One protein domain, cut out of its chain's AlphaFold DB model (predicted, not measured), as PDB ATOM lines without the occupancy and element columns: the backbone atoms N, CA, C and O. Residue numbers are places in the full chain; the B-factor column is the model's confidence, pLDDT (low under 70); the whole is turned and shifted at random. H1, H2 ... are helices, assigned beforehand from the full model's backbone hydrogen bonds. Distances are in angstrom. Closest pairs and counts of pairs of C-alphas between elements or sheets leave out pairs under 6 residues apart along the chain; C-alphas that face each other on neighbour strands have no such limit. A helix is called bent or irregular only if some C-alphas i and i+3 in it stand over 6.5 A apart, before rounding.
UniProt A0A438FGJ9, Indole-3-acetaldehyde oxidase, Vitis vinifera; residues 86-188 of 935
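What this domain is: This is residues 86 to 188 of the 935 residues of the protein "Indole-3-acetaldehyde oxidase" of Vitis vinifera (UniProt A0A438FGJ9). Four helices make a small crossed cluster: the long helix H2, H3 folding back across it, and the short H4 and H1 closing a ring of contacts H1, H2, H3, H4. The short helix H5 is away from this cluster, at the end of a long link. The printed part has 103 residues with five named helices, H1 to H5 along the chain, and no named strand; the class is all helix, though helices hold 47 residues, under half. It is compact, with a radius of gyration of the C-alphas of 13.3 A, and flat, spanning 36 by 35 by 19 A.

Where its parts are: Find C-alpha 102 at (363.363, 330.033, 369.298); from there H2, residues 102 to 116, runs 21.0 A. H3, residues 133 to 144, measures 16.0 A. H4, residues 152 to 158, is neither bent nor irregular, but only just: C-alphas 153 and 156 are 6.3 A apart. H1, residues 86 to 92, begins at C-alpha 86 (366.614, 328.489, 359.057). H5, residues 181 to 186, ends at C-alpha 186 (364.724, 317.883, 347.280).

How they stand to each other: Begin at H2, which forms a hairpin with H3; their closest C-alphas, Met 105 and Ile 143, are 7.1 A apart, at 36 degrees, only just steep. H3 and H4 form another hairpin, with Val 133 and Lys 158 closest, their C-alphas 5.4 A apart. H2 touches H1 with residues 106 to 110 alone; the closest C-alphas, Ile 86 and Cys 106, are 6.5 A apart. H1 and H4 only just touch, with 3 pairs of C-alphas within 8 A, the closest Phe 90 and Pro 156 at 5.4 A. H5 touches no helix. Every O i to N i+4 pair is within hydrogen-bond range in H1, H2, H3 and H5; H4 has 1 of 3, and 1 of 4 O i to N i+3 pairs.

The domain as a whole: The farthest C-alphas, Cys 98 and Pro 120, are 38.0 A apart. The printed part has no cut; the links H2 to H3 and H4 to H5 are long. Look for pLDDT under 70 at residues 98, 139 to 155, 167 to 171 and 177 to 178.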
ATOM      1  N   ILE A  86     366.525 328.819 357.614       82.19
ATOM      2  CA  ILE A  86     366.614 328.489 359.057       82.19
ATOM      3  C   ILE A  86     365.219 328.326 359.655       82.19
ATOM      4  O   ILE A  86     364.968 327.368 360.379       82.19
ATOM      5  N   HIS A  87     364.324 329.263 359.361       80.88
ATOM      6  CA  HIS A  87     362.994 329.326 359.932       80.88
ATOM      7  C   HIS A  87     362.124 328.161 359.455       80.88
ATOM      8  O   HIS A  87     361.508 327.474 360.270       80.88
ATOM      9  N   GLU A  88     362.150 327.881 358.151       78.94
ATOM     10  CA  GLU A  88     361.421 326.754 357.564       78.94
ATOM     11  C   GLU A  88     361.920 325.416 358.122       78.94
ATOM     12  O   GLU A  88     361.114 324.605 358.581       78.94
ATOM     13  N   ARG A  89     363.246 325.204 358.185       84.62
ATOM     14  CA  ARG A  89     363.821 323.979 358.767       84.62
ATOM     15  C   ARG A  89     363.511 323.853 360.263       84.62
ATOM     16  O   ARG A  89     363.110 322.776 360.688       84.62
ATOM     17  N   PHE A  90     363.603 324.922 361.060       79.50
ATOM     18  CA  PHE A  90     363.178 324.885 362.471       79.50
ATOM     19  C   PHE A  90     361.696 324.502 362.623       79.50
ATOM     20  O   PHE A  90     361.361 323.735 363.527       79.50
ATOM     21  N   SER A  91     360.828 324.972 361.721       77.94
ATOM     22  CA  SER A  91     359.406 324.617 361.715       77.94
ATOM     23  C   SER A  91     359.175 323.143 361.374       77.94
ATOM     24  O   SER A  91     358.589 322.404 362.170       77.94
ATOM     25  N   GLY A  92     359.722 322.670 360.249       75.56
ATOM     26  CA  GLY A  92     359.545 321.290 359.793       75.56
ATOM     27  C   GLY A  92     360.248 320.227 360.646       75.56
ATOM     28  O   GLY A  92     359.829 319.079 360.614       75.56
ATOM     29  N   PHE A  93     361.259 320.576 361.451       77.25
ATOM     30  CA  PHE A  93     361.833 319.688 362.482       77.25
ATOM     31  C   PHE A  93     361.122 319.783 363.849       77.25
ATOM     32  O   PHE A  93     361.604 319.217 364.831       77.25
ATOM     33  N   HIS A  94     359.992 320.495 363.941       72.19
ATOM     34  CA  HIS A  94     359.220 320.697 365.176       72.19
ATOM     35  C   HIS A  94     360.049 321.301 366.330       72.19
ATOM     36  O   HIS A  94     359.826 321.018 367.508       72.19
ATOM     37  N   ALA A  95     361.027 322.149 366.000       73.81
ATOM     38  CA  ALA A  95     362.039 322.649 366.930       73.81
ATOM     39  C   ALA A  95     361.596 323.887 367.735       73.81
ATOM     40  O   ALA A  95     362.411 324.725 368.125       73.81
ATOM     41  N   SER A  96     360.294 324.013 367.986       74.94
ATOM     42  CA  SER A  96     359.713 325.068 368.809       74.94
ATOM     43  C   SER A  96     358.473 324.551 369.531       74.94
ATOM     44  O   SER A  96     357.593 323.954 368.917       74.94
ATOM     45  N   GLN A  97     358.413 324.790 370.843       71.38
ATOM     46  CA  GLN A  97     357.276 324.443 371.699       71.38
ATOM     47  C   GLN A  97     356.618 325.723 372.212       71.38
ATOM     48  O   GLN A  97     355.664 326.198 371.614       71.38
ATOM     49  N   CYS A  98     357.173 326.332 373.259       69.12
ATOM     50  CA  CYS A  98     356.687 327.575 373.869       69.12
ATOM     51  C   CYS A  98     357.118 328.864 373.141       69.12
ATOM     52  O   CYS A  98     356.859 329.955 373.637       69.12
ATOM     53  N   GLY A  99     357.822 328.750 372.010       70.94
ATOM     54  CA  GLY A  99     358.247 329.855 371.146       70.94
ATOM     55  C   GLY A  99     359.380 330.747 371.663       70.94
ATOM     56  O   GLY A  99     360.337 330.994 370.933       70.94
ATOM     57  N   PHE A 100     359.331 331.158 372.928       70.62
ATOM     58  CA  PHE A 100     360.127 332.253 373.499       70.62
ATOM     59  C   PHE A 100     361.655 332.150 373.291       70.62
ATOM     60  O   PHE A 100     362.340 333.149 373.092       70.62
ATOM     61  N   CYS A 101     362.228 330.941 373.305       70.62
ATOM     62  CA  CYS A 101     363.668 330.732 373.084       70.62
ATOM     63  C   CYS A 101     364.073 330.619 371.599       70.62
ATOM     64  O   CYS A 101     365.261 330.707 371.271       70.62
ATOM     65  N   THR A 102     363.115 330.400 370.698       74.81
ATOM     66  CA  THR A 102     363.363 330.033 369.298       74.81
ATOM     67  C   THR A 102     364.062 331.129 368.477       74.81
ATOM     68  O   THR A 102     365.038 330.782 367.809       74.81
ATOM     69  N   PRO A 103     363.718 332.432 368.564       72.56
ATOM     70  CA  PRO A 103     364.444 333.478 367.832       72.56
ATOM     71  C   PRO A 103     365.930 333.534 368.209       72.56
ATOM     72  O   PRO A 103     366.796 333.653 367.344       72.56
ATOM     73  N   GLY A 104     366.250 333.371 369.499       71.00
ATOM     74  CA  GLY A 104     367.636 333.342 369.977       71.00
ATOM     75  C   GLY A 104     368.433 332.161 369.408       71.00
ATOM     76  O   GLY A 104     369.603 332.322 369.050       71.00
ATOM     77  N   MET A 105     367.795 330.996 369.245       74.25
ATOM     78  CA  MET A 105     368.382 329.840 368.552       74.25
ATOM     79  C   MET A 105     368.616 330.139 367.062       74.25
ATOM     80  O   MET A 105     369.709 329.885 366.550       74.25
ATOM     81  N   CYS A 106     367.633 330.730 366.374       77.06
ATOM     82  CA  CYS A 106     367.727 331.067 364.952       77.06
ATOM     83  C   CYS A 106     368.821 332.111 364.665       77.06
ATOM     84  O   CYS A 106     369.638 331.890 363.769       77.06
ATOM     85  N   MET A 107     368.925 333.184 365.459       75.19
ATOM     86  CA  MET A 107     369.989 334.195 365.321       75.19
ATOM     87  C   MET A 107     371.388 333.639 365.640       75.19
ATOM     88  O   MET A 107     372.382 334.010 365.001       75.19
ATOM     89  N   SER A 108     371.479 332.698 366.587       75.25
ATOM     90  CA  SER A 108     372.729 331.991 366.895       75.25
ATOM     91  C   SER A 108     373.196 331.129 365.718       75.25
ATOM     92  O   SER A 108     374.361 331.207 365.327       75.25
ATOM     93  N   LEU A 109     372.288 330.349 365.114       79.75
ATOM     94  CA  LEU A 109     372.590 329.556 363.918       79.75
ATOM     95  C   LEU A 109     372.929 330.452 362.726       79.75
ATOM     96  O   LEU A 109     373.943 330.214 362.077       79.75
ATOM     97  N   PHE A 110     372.159 331.512 362.474       78.56
ATOM     98  CA  PHE A 110     372.451 332.479 361.414       78.56
ATOM     99  C   PHE A 110     373.893 333.004 361.511       78.56
ATOM    100  O   PHE A 110     374.654 332.949 360.545       78.56
ATOM    101  N   SER A 111     374.310 333.405 362.712       75.62
ATOM    102  CA  SER A 111     375.675 333.879 362.969       75.62
ATOM    103  C   SER A 111     376.744 332.801 362.769       75.62
ATOM    104  O   SER A 111     377.860 333.115 362.350       75.62
ATOM    105  N   ALA A 112     376.432 331.538 363.073       79.62
ATOM    106  CA  ALA A 112     377.340 330.416 362.854       79.62
ATOM    107  C   ALA A 112     377.506 330.094 361.360       79.62
ATOM    108  O   ALA A 112     378.636 329.899 360.921       79.62
ATOM    109  N   LEU A 113     376.420 330.119 360.579       81.81
ATOM    110  CA  LEU A 113     376.446 329.925 359.124       81.81
ATOM    111  C   LEU A 113     377.251 331.042 358.441       81.81
ATOM    112  O   LEU A 113     378.243 330.764 357.776       81.81
ATOM    113  N   VAL A 114     376.929 332.316 358.709       77.94
ATOM    114  CA  VAL A 114     377.634 333.475 358.116       77.94
ATOM    115  C   VAL A 114     379.127 333.512 358.482       77.94
ATOM    116  O   VAL A 114     379.938 334.051 357.729       77.94
ATOM    117  N   ASN A 115     379.531 332.939 359.620       77.44
ATOM    118  CA  ASN A 115     380.948 332.781 359.957       77.44
ATOM    119  C   ASN A 115     381.584 331.525 359.340       77.44
ATOM    120  O   ASN A 115     382.771 331.562 359.020       77.44
ATOM    121  N   ALA A 116     380.827 330.447 359.124       81.75
ATOM    122  CA  ALA A 116     381.306 329.264 358.417       81.75
ATOM    123  C   ALA A 116     381.580 329.554 356.931       81.75
ATOM    124  O   ALA A 116     382.621 329.133 356.424       81.75
ATOM    125  N   GLU A 117     380.733 330.340 356.257       81.00
ATOM    126  CA  GLU A 117     380.920 330.679 354.834       81.00
ATOM    127  C   GLU A 117     382.203 331.479 354.552       81.00
ATOM    128  O   GLU A 117     382.784 331.363 353.472       81.00
ATOM    129  N   LYS A 118     382.699 332.218 355.554       76.38
ATOM    130  CA  LYS A 118     383.975 332.960 355.511       76.38
ATOM    131  C   LYS A 118     385.212 332.077 355.689       76.38
ATOM    132  O   LYS A 118     386.331 332.578 355.581       76.38
ATOM    133  N   THR A 119     385.051 330.796 356.021       77.50
ATOM    134  CA  THR A 119     386.194 329.886 356.170       77.50
ATOM    135  C   THR A 119     386.724 329.449 354.798       77.50
ATOM    136  O   THR A 119     385.932 329.270 353.872       77.50
ATOM    137  N   PRO A 120     388.041 329.204 354.643       78.00
ATOM    138  CA  PRO A 120     388.647 328.755 353.384       78.00
ATOM    139  C   PRO A 120     388.390 327.255 353.114       78.00
ATOM    140  O   PRO A 120     389.290 326.508 352.734       78.00
ATOM    141  N   ARG A 121     387.169 326.783 353.385       81.12
ATOM    142  CA  ARG A 121     386.720 325.413 353.109       81.12
ATOM    143  C   ARG A 121     386.202 325.325 351.665       81.12
ATOM    144  O   ARG A 121     385.694 326.328 351.164       81.12
ATOM    145  N   PRO A 122     386.289 324.149 351.014       83.12
ATOM    146  CA  PRO A 122     385.613 323.905 349.742       83.12
ATOM    147  C   PRO A 122     384.115 324.205 349.833       83.12
ATOM    148  O   PRO A 122     383.519 324.057 350.904       83.12
ATOM    149  N   GLU A 123     383.510 324.586 348.708       82.19
ATOM    150  CA  GLU A 123     382.071 324.840 348.656       82.19
ATOM    151  C   GLU A 123     381.261 323.561 348.947       82.19
ATOM    152  O   GLU A 123     381.620 322.477 348.469       82.19
ATOM    153  N   PRO A 124     380.185 323.658 349.747       84.81
ATOM    154  CA  PRO A 124     379.331 322.527 350.080       84.81
ATOM    155  C   PRO A 124     378.386 322.182 348.911       84.81
ATOM    156  O   PRO A 124     378.226 322.972 347.976       84.81
ATOM    157  N   PRO A 125     377.697 321.026 348.953       82.38
ATOM    158  CA  PRO A 125     376.598 320.747 348.035       82.38
ATOM    159  C   PRO A 125     375.501 321.819 348.127       82.38
ATOM    160  O   PRO A 125     375.249 322.378 349.197       82.38
ATOM    161  N   LEU A 126     374.817 322.068 347.009       80.12
ATOM    162  CA  LEU A 126     373.718 323.030 346.921       80.12
ATOM    163  C   LEU A 126     372.662 322.761 348.013       80.12
ATOM    164  O   LEU A 126     372.198 321.632 348.165       80.12
ATOM    165  N   GLY A 127     372.303 323.792 348.787       78.25
ATOM    166  CA  GLY A 127     371.396 323.676 349.935       78.25
ATOM    167  C   GLY A 127     372.063 323.431 351.298       78.25
ATOM    168  O   GLY A 127     371.344 323.310 352.295       78.25
ATOM    169  N   PHE A 128     373.396 323.381 351.374       86.00
ATOM    170  CA  PHE A 128     374.167 323.234 352.616       86.00
ATOM    171  C   PHE A 128     375.130 324.406 352.853       86.00
ATOM    172  O   PHE A 128     375.340 325.255 351.992       86.00
ATOM    173  N   SER A 129     375.702 324.439 354.055       86.75
ATOM    174  CA  SER A 129     376.690 325.407 354.533       86.75
ATOM    175  C   SER A 129     378.056 324.745 354.736       86.75
ATOM    176  O   SER A 129     378.157 323.528 354.915       86.75
ATOM    177  N   LYS A 130     379.118 325.558 354.784       87.44
ATOM    178  CA  LYS A 130     380.469 325.151 355.211       87.44
ATOM    179  C   LYS A 130     380.560 324.783 356.699       87.44
ATOM    180  O   LYS A 130     381.628 324.349 357.148       87.44
ATOM    181  N   LEU A 131     379.486 324.969 357.474       87.62
ATOM    182  CA  LEU A 131     379.357 324.546 358.873       87.62
ATOM    183  C   LEU A 131     379.507 323.019 359.004       87.62
ATOM    184  O   LEU A 131     379.038 322.272 358.147       87.62
ATOM    185  N   LYS A 132     380.146 322.550 360.083       85.94
ATOM    186  CA  LYS A 132     380.238 321.117 360.414       85.94
ATOM    187  C   LYS A 132     379.283 320.702 361.527       85.94
ATOM    188  O   LYS A 132     379.035 321.477 362.454       85.94
ATOM    189  N   VAL A 133     378.882 319.430 361.536       82.25
ATOM    190  CA  VAL A 133     378.060 318.823 362.602       82.25
ATOM    191  C   VAL A 133     378.647 319.064 363.999       82.25
ATOM    192  O   VAL A 133     377.907 319.378 364.928       82.25
ATOM    193  N   SER A 134     379.971 318.992 364.160       77.69
ATOM    194  CA  SER A 134     380.648 319.241 365.445       77.69
ATOM    195  C   SER A 134     380.657 320.717 365.873       77.69
ATOM    196  O   SER A 134     380.782 321.028 367.058       77.69
ATOM    197  N   GLU A 135     380.496 321.645 364.929       79.94
ATOM    198  CA  GLU A 135     380.355 323.077 365.196       79.94
ATOM    199  C   GLU A 135     378.902 323.422 365.539       79.94
ATOM    200  O   GLU A 135     378.676 324.167 366.493       79.94
ATOM    201  N   ALA A 136     377.936 322.802 364.852       79.00
ATOM    202  CA  ALA A 136     376.514 322.828 365.196       79.00
ATOM    203  C   ALA A 136     376.240 322.263 366.608       79.00
ATOM    204  O   ALA A 136     375.519 322.879 367.393       79.00
ATOM    205  N   GLU A 137     376.861 321.134 366.969       73.81
ATOM    206  CA  GLU A 137     376.781 320.544 368.316       73.81
ATOM    207  C   GLU A 137     377.341 321.477 369.398       73.81
ATOM    208  O   GLU A 137     376.717 321.658 370.446       73.81
ATOM    209  N   ARG A 138     378.495 322.111 369.142       70.75
ATOM    210  CA  ARG A 138     379.103 323.081 370.068       70.75
ATOM    211  C   ARG A 138     378.235 324.327 370.245       70.75
ATOM    212  O   ARG A 138     378.022 324.748 371.380       70.75
ATOM    213  N   LEU A 139     377.720 324.882 369.147       69.44
ATOM    214  CA  LEU A 139     376.825 326.040 369.160       69.44
ATOM    215  C   LEU A 139     375.599 325.764 370.042       69.44
ATOM    216  O   LEU A 139     375.305 326.521 370.964       69.44
ATOM    217  N   LEU A 140     374.918 324.641 369.805       66.12
ATOM    218  CA  LEU A 140     373.753 324.246 370.590       66.12
ATOM    219  C   LEU A 140     374.076 324.014 372.059       66.12
ATOM    220  O   LEU A 140     373.279 324.395 372.906       66.12
ATOM    221  N   GLN A 141     375.227 323.431 372.385       62.31
ATOM    222  CA  GLN A 141     375.664 323.270 373.770       62.31
ATOM    223  C   GLN A 141     375.883 324.617 374.483       62.31
ATOM    224  O   GLN A 141     375.657 324.717 375.688       62.31
ATOM    225  N   GLU A 142     376.291 325.655 373.753       59.81
ATOM    226  CA  GLU A 142     376.488 327.000 374.298       59.81
ATOM    227  C   GLU A 142     375.148 327.726 374.528       59.81
ATOM    228  O   GLU A 142     374.958 328.287 375.608       59.81
ATOM    229  N   ILE A 143     374.172 327.615 373.616       57.28
ATOM    230  CA  ILE A 143     372.821 328.192 373.807       57.28
ATOM    231  C   ILE A 143     372.003 327.385 374.837       57.28
ATOM    232  O   ILE A 143     371.305 327.948 375.677       57.28
ATOM    233  N   SER A 144     372.116 326.055 374.825       52.06
ATOM    234  CA  SER A 144     371.347 325.158 375.709       52.06
ATOM    235  C   SER A 144     371.844 325.147 377.156       52.06
ATOM    236  O   SER A 144     371.162 324.642 378.043       52.06
ATOM    237  N   ALA A 145     373.000 325.754 377.440       45.31
ATOM    238  CA  ALA A 145     373.375 326.095 378.812       45.31
ATOM    239  C   ALA A 145     372.439 327.158 379.434       45.31
ATOM    240  O   ALA A 145     372.416 327.292 380.658       45.31
ATOM    241  N   ALA A 146     371.667 327.876 378.604       41.16
ATOM    242  CA  ALA A 146     370.646 328.849 378.996       41.16
ATOM    243  C   ALA A 146     369.195 328.405 378.689       41.16
ATOM    244  O   ALA A 146     368.268 329.086 379.117       41.16
ATOM    245  N   VAL A 147     368.975 327.294 377.968       42.28
ATOM    246  CA  VAL A 147     367.638 326.827 377.537       42.28
ATOM    247  C   VAL A 147     367.513 325.307 377.701       42.28
ATOM    248  O   VAL A 147     368.305 324.544 377.151       42.28
ATOM    249  N   LEU A 148     366.508 324.858 378.456       42.03
ATOM    250  CA  LEU A 148     366.340 323.459 378.867       42.03
ATOM    251  C   LEU A 148     365.801 322.547 377.742       42.03
ATOM    252  O   LEU A 148     364.743 322.808 377.181       42.03
ATOM    253  N   GLY A 149     366.469 321.406 377.515       46.38
ATOM    254  CA  GLY A 149     365.956 320.274 376.720       46.38
ATOM    255  C   GLY A 149     366.294 320.322 375.221       46.38
ATOM    256  O   GLY A 149     365.661 321.025 374.447       46.38
ATOM    257  N   THR A 150     367.275 319.521 374.785       47.59
ATOM    258  CA  THR A 150     367.963 319.740 373.492       47.59
ATOM    259  C   THR A 150     367.647 318.746 372.372       47.59
ATOM    260  O   THR A 150     367.997 319.008 371.225       47.59
ATOM    261  N   GLY A 151     367.002 317.611 372.670       45.88
ATOM    262  CA  GLY A 151     366.838 316.494 371.724       45.88
ATOM    263  C   GLY A 151     366.235 316.885 370.361       45.88
ATOM    264  O   GLY A 151     366.879 316.641 369.341       45.88
ATOM    265  N   PRO A 152     365.052 317.534 370.319       49.31
ATOM    266  CA  PRO A 152     364.456 318.023 369.070       49.31
ATOM    267  C   PRO A 152     365.256 319.162 368.420       49.31
ATOM    268  O   PRO A 152     365.305 319.274 367.199       49.31
ATOM    269  N   LEU A 153     365.923 319.989 369.233       57.66
ATOM    270  CA  LEU A 153     366.653 321.182 368.787       57.66
ATOM    271  C   LEU A 153     367.974 320.852 368.073       57.66
ATOM    272  O   LEU A 153     368.524 321.703 367.380       57.66
ATOM    273  N   LEU A 154     368.481 319.621 368.206       61.50
ATOM    274  CA  LEU A 154     369.736 319.191 367.589       61.50
ATOM    275  C   LEU A 154     369.644 319.027 366.062       61.50
ATOM    276  O   LEU A 154     370.578 319.372 365.335       61.50
ATOM    277  N   MET A 155     368.508 318.536 365.574       68.62
ATOM    278  CA  MET A 155     368.293 318.200 364.163       68.62
ATOM    279  C   MET A 155     368.259 319.413 363.207       68.62
ATOM    280  O   MET A 155     368.997 319.380 362.216       68.62
ATOM    281  N   PRO A 156     367.518 320.512 363.474       71.62
ATOM    282  CA  PRO A 156     367.449 321.663 362.562       71.62
ATOM    283  C   PRO A 156     368.748 322.475 362.471       71.62
ATOM    284  O   PRO A 156     368.882 323.301 361.574       71.62
ATOM    285  N   VAL A 157     369.705 322.267 363.381       76.94
ATOM    286  CA  VAL A 157     371.034 322.897 363.322       76.94
ATOM    287  C   VAL A 157     372.000 321.997 362.547       76.94
ATOM    288  O   VAL A 157     372.708 322.471 361.659       76.94
ATOM    289  N   LYS A 158     371.976 320.678 362.802       80.06
ATOM    290  CA  LYS A 158     372.791 319.699 362.064       80.06
ATOM    291  C   LYS A 158     372.489 319.670 360.565       80.06
ATOM    292  O   LYS A 158     373.425 319.587 359.781       80.06
ATOM    293  N   VAL A 159     371.222 319.788 360.157       84.69
ATOM    294  CA  VAL A 159     370.786 319.687 358.745       84.69
ATOM    295  C   VAL A 159     371.396 320.738 357.797       84.69
ATOM    296  O   VAL A 159     371.325 320.581 356.582       84.69
ATOM    297  N   PHE A 160     372.008 321.813 358.307       86.88
ATOM    298  CA  PHE A 160     372.765 322.763 357.477       86.88
ATOM    299  C   PHE A 160     374.190 322.300 357.155       86.88
ATOM    300  O   PHE A 160     374.802 322.834 356.234       86.88
ATOM    301  N   SER A 161     374.723 321.328 357.893       86.81
ATOM    302  CA  SER A 161     376.115 320.892 357.777       86.81
ATOM    303  C   SER A 161     376.265 319.845 356.674       86.81
ATOM    304  O   SER A 161     375.555 318.842 356.679       86.81
ATOM    305  N   ALA A 162     377.201 320.035 355.742       83.25
ATOM    306  CA  ALA A 162     377.399 319.100 354.626       83.25
ATOM    307  C   ALA A 162     377.901 317.698 355.055       83.25
ATOM    308  O   ALA A 162     377.816 316.751 354.275       83.25
ATOM    309  N   ASP A 163     378.405 317.555 356.287       84.81
ATOM    310  CA  ASP A 163     378.834 316.294 356.907       84.81
ATOM    311  C   ASP A 163     377.743 315.608 357.762       84.81
ATOM    312  O   ASP A 163     378.047 314.701 358.538       84.81
ATOM    313  N   VAL A 164     376.470 316.008 357.624       82.94
ATOM    314  CA  VAL A 164     375.335 315.385 358.330       82.94
ATOM    315  C   VAL A 164     374.931 314.027 357.742       82.94
ATOM    316  O   VAL A 164     374.812 313.860 356.526       82.94
ATOM    317  N   ASP A 165     374.647 313.056 358.616       78.81
ATOM    318  CA  ASP A 165     373.960 311.829 358.215       78.81
ATOM    319  C   ASP A 165     372.440 312.070 358.162       78.81
ATOM    320  O   ASP A 165     371.803 312.442 359.150       78.81
ATOM    321  N   MET A 166     371.844 311.837 356.991       73.19
ATOM    322  CA  MET A 166     370.403 311.976 356.751       73.19
ATOM    323  C   MET A 166     369.582 310.808 357.343       73.19
ATOM    324  O   MET A 166     368.360 310.771 357.165       73.19
ATOM    325  N   GLU A 167     370.218 309.835 358.003       67.44
ATOM    326  CA  GLU A 167     369.573 308.843 358.878       67.44
ATOM    327  C   GLU A 167     369.641 309.201 360.375       67.44
ATOM    328  O   GLU A 167     368.762 308.763 361.118       67.44
ATOM    329  N   ASP A 168     370.597 310.035 360.812       66.94
ATOM    330  CA  ASP A 168     370.643 310.586 362.184       66.94
ATOM    331  C   ASP A 168     369.554 311.654 362.411       66.94
ATOM    332  O   ASP A 168     369.133 311.900 363.545       66.94
ATOM    333  N   LEU A 169     369.095 312.305 361.335       69.00
ATOM    334  CA  LEU A 169     368.022 313.295 361.377       69.00
ATOM    335  C   LEU A 169     366.668 312.627 361.670       69.00
ATOM    336  O   LEU A 169     366.140 311.853 360.870       69.00
ATOM    337  N   GLY A 170     366.115 312.961 362.838       62.59
ATOM    338  CA  GLY A 170     364.856 312.422 363.353       62.59
ATOM    339  C   GLY A 170     363.589 312.903 362.631       62.59
ATOM    340  O   GLY A 170     363.619 313.429 361.518       62.59
ATOM    341  N   PHE A 171     362.446 312.694 363.288       66.19
ATOM    342  CA  PHE A 171     361.121 312.986 362.733       66.19
ATOM    343  C   PHE A 171     360.931 314.466 362.384       66.19
ATOM    344  O   PHE A 171     361.372 315.352 363.115       66.19
ATOM    345  N   ASN A 172     360.296 314.696 361.237       75.06
ATOM    346  CA  ASN A 172     360.126 315.992 360.596       75.06
ATOM    347  C   ASN A 172     358.963 315.929 359.583       75.06
ATOM    348  O   ASN A 172     358.497 314.839 359.244       75.06
ATOM    349  N   SER A 173     358.532 317.083 359.077       75.88
ATOM    350  CA  SER A 173     357.466 317.214 358.070       75.88
ATOM    351  C   SER A 173     357.944 317.155 356.607       75.88
ATOM    352  O   SER A 173     357.104 317.217 355.714       75.88
ATOM    353  N   PHE A 174     359.252 317.057 356.334       78.25
ATOM    354  CA  PHE A 174     359.810 317.110 354.972       78.25
ATOM    355  C   PHE A 174     359.807 315.748 354.263       78.25
ATOM    356  O   PHE A 174     359.467 315.671 353.085       78.25
ATOM    357  N   TRP A 175     360.158 314.666 354.969       76.00
ATOM    358  CA  TRP A 175     360.260 313.319 354.389       76.00
ATOM    359  C   TRP A 175     359.764 312.213 355.323       76.00
ATOM    360  O   TRP A 175     359.702 312.354 356.546       76.00
ATOM    361  N   ARG A 176     359.460 311.049 354.744       71.00
ATOM    362  CA  ARG A 176     359.043 309.841 355.460       71.00
ATOM    363  C   ARG A 176     360.233 308.922 355.745       71.00
ATOM    364  O   ARG A 176     361.304 308.979 355.138       71.00
ATOM    365  N   LYS A 177     360.057 308.041 356.731       65.62
ATOM    366  CA  LYS A 177     361.087 307.077 357.131       65.62
ATOM    367  C   LYS A 177     361.185 305.940 356.110       65.62
ATOM    368  O   LYS A 177     360.381 305.015 356.140       65.62
ATOM    369  N   GLY A 178     362.212 306.000 355.268       67.56
ATOM    370  CA  GLY A 178     362.474 305.038 354.192       67.56
ATOM    371  C   GLY A 178     362.750 305.708 352.845       67.56
ATOM    372  O   GLY A 178     363.283 305.056 351.954       67.56
ATOM    373  N   ASP A 179     362.441 307.002 352.721       75.06
ATOM    374  CA  ASP A 179     362.638 307.775 351.494       75.06
ATOM    375  C   ASP A 179     364.119 307.841 351.088       75.06
ATOM    376  O   ASP A 179     365.019 307.888 351.940       75.06
ATOM    377  N   SER A 180     364.374 307.859 349.774       78.38
ATOM    378  CA  SER A 180     365.732 307.902 349.225       78.38
ATOM    379  C   SER A 180     366.453 309.197 349.611       78.38
ATOM    380  O   SER A 180     365.830 310.231 349.867       78.38
ATOM    381  N   LYS A 181     367.793 309.170 349.619       76.44
ATOM    382  CA  LYS A 181     368.593 310.363 349.940       76.44
ATOM    383  C   LYS A 181     368.267 311.540 349.011       76.44
ATOM    384  O   LYS A 181     368.265 312.670 349.472       76.44
ATOM    385  N   GLU A 182     367.937 311.281 347.749       78.81
ATOM    386  CA  GLU A 182     367.529 312.298 346.772       78.81
ATOM    387  C   GLU A 182     366.210 312.979 347.167       78.81
ATOM    388  O   GLU A 182     366.153 314.204 347.208       78.81
ATOM    389  N   VAL A 183     365.185 312.206 347.555       79.25
ATOM    390  CA  VAL A 183     363.891 312.743 348.021       79.25
ATOM    391  C   VAL A 183     364.050 313.541 349.319       79.25
ATOM    392  O   VAL A 183     363.451 314.605 349.469       79.25
ATOM    393  N   LYS A 184     364.910 313.092 350.243       80.62
ATOM    394  CA  LYS A 184     365.251 313.850 351.464       80.62
ATOM    395  C   LYS A 184     365.999 315.162 351.189       80.62
ATOM    396  O   LYS A 184     366.005 316.044 352.039       80.62
ATOM    397  N   LEU A 185     366.677 315.273 350.046       78.25
ATOM    398  CA  LEU A 185     367.421 316.469 349.653       78.25
ATOM    399  C   LEU A 185     366.534 317.472 348.909       78.25
ATOM    400  O   LEU A 185     366.626 318.664 349.183       78.25
ATOM    401  N   SER A 186     365.650 317.011 348.020       80.25
ATOM    402  CA  SER A 186     364.724 317.883 347.280       80.25
ATOM    403  C   SER A 186     363.541 318.391 348.112       80.25
ATOM    404  O   SER A 186     362.934 319.393 347.747       80.25
ATOM    405  N   SER A 187     363.225 317.736 349.234       81.62
ATOM    406  CA  SER A 187     362.197 318.173 350.195       81.62
ATOM    407  C   SER A 187     362.688 319.198 351.227       81.62
ATOM    408  O   SER A 187     361.875 319.727 351.986       81.62
ATOM    409  N   LEU A 188     363.992 319.503 351.279       83.62
ATOM    410  CA  LEU A 188     364.527 320.508 352.199       83.62
ATOM    411  C   LEU A 188     364.387 321.936 351.647       83.62
ATOM    412  O   LEU A 188     364.821 322.190 350.524       83.62
TER     413      LEU A 188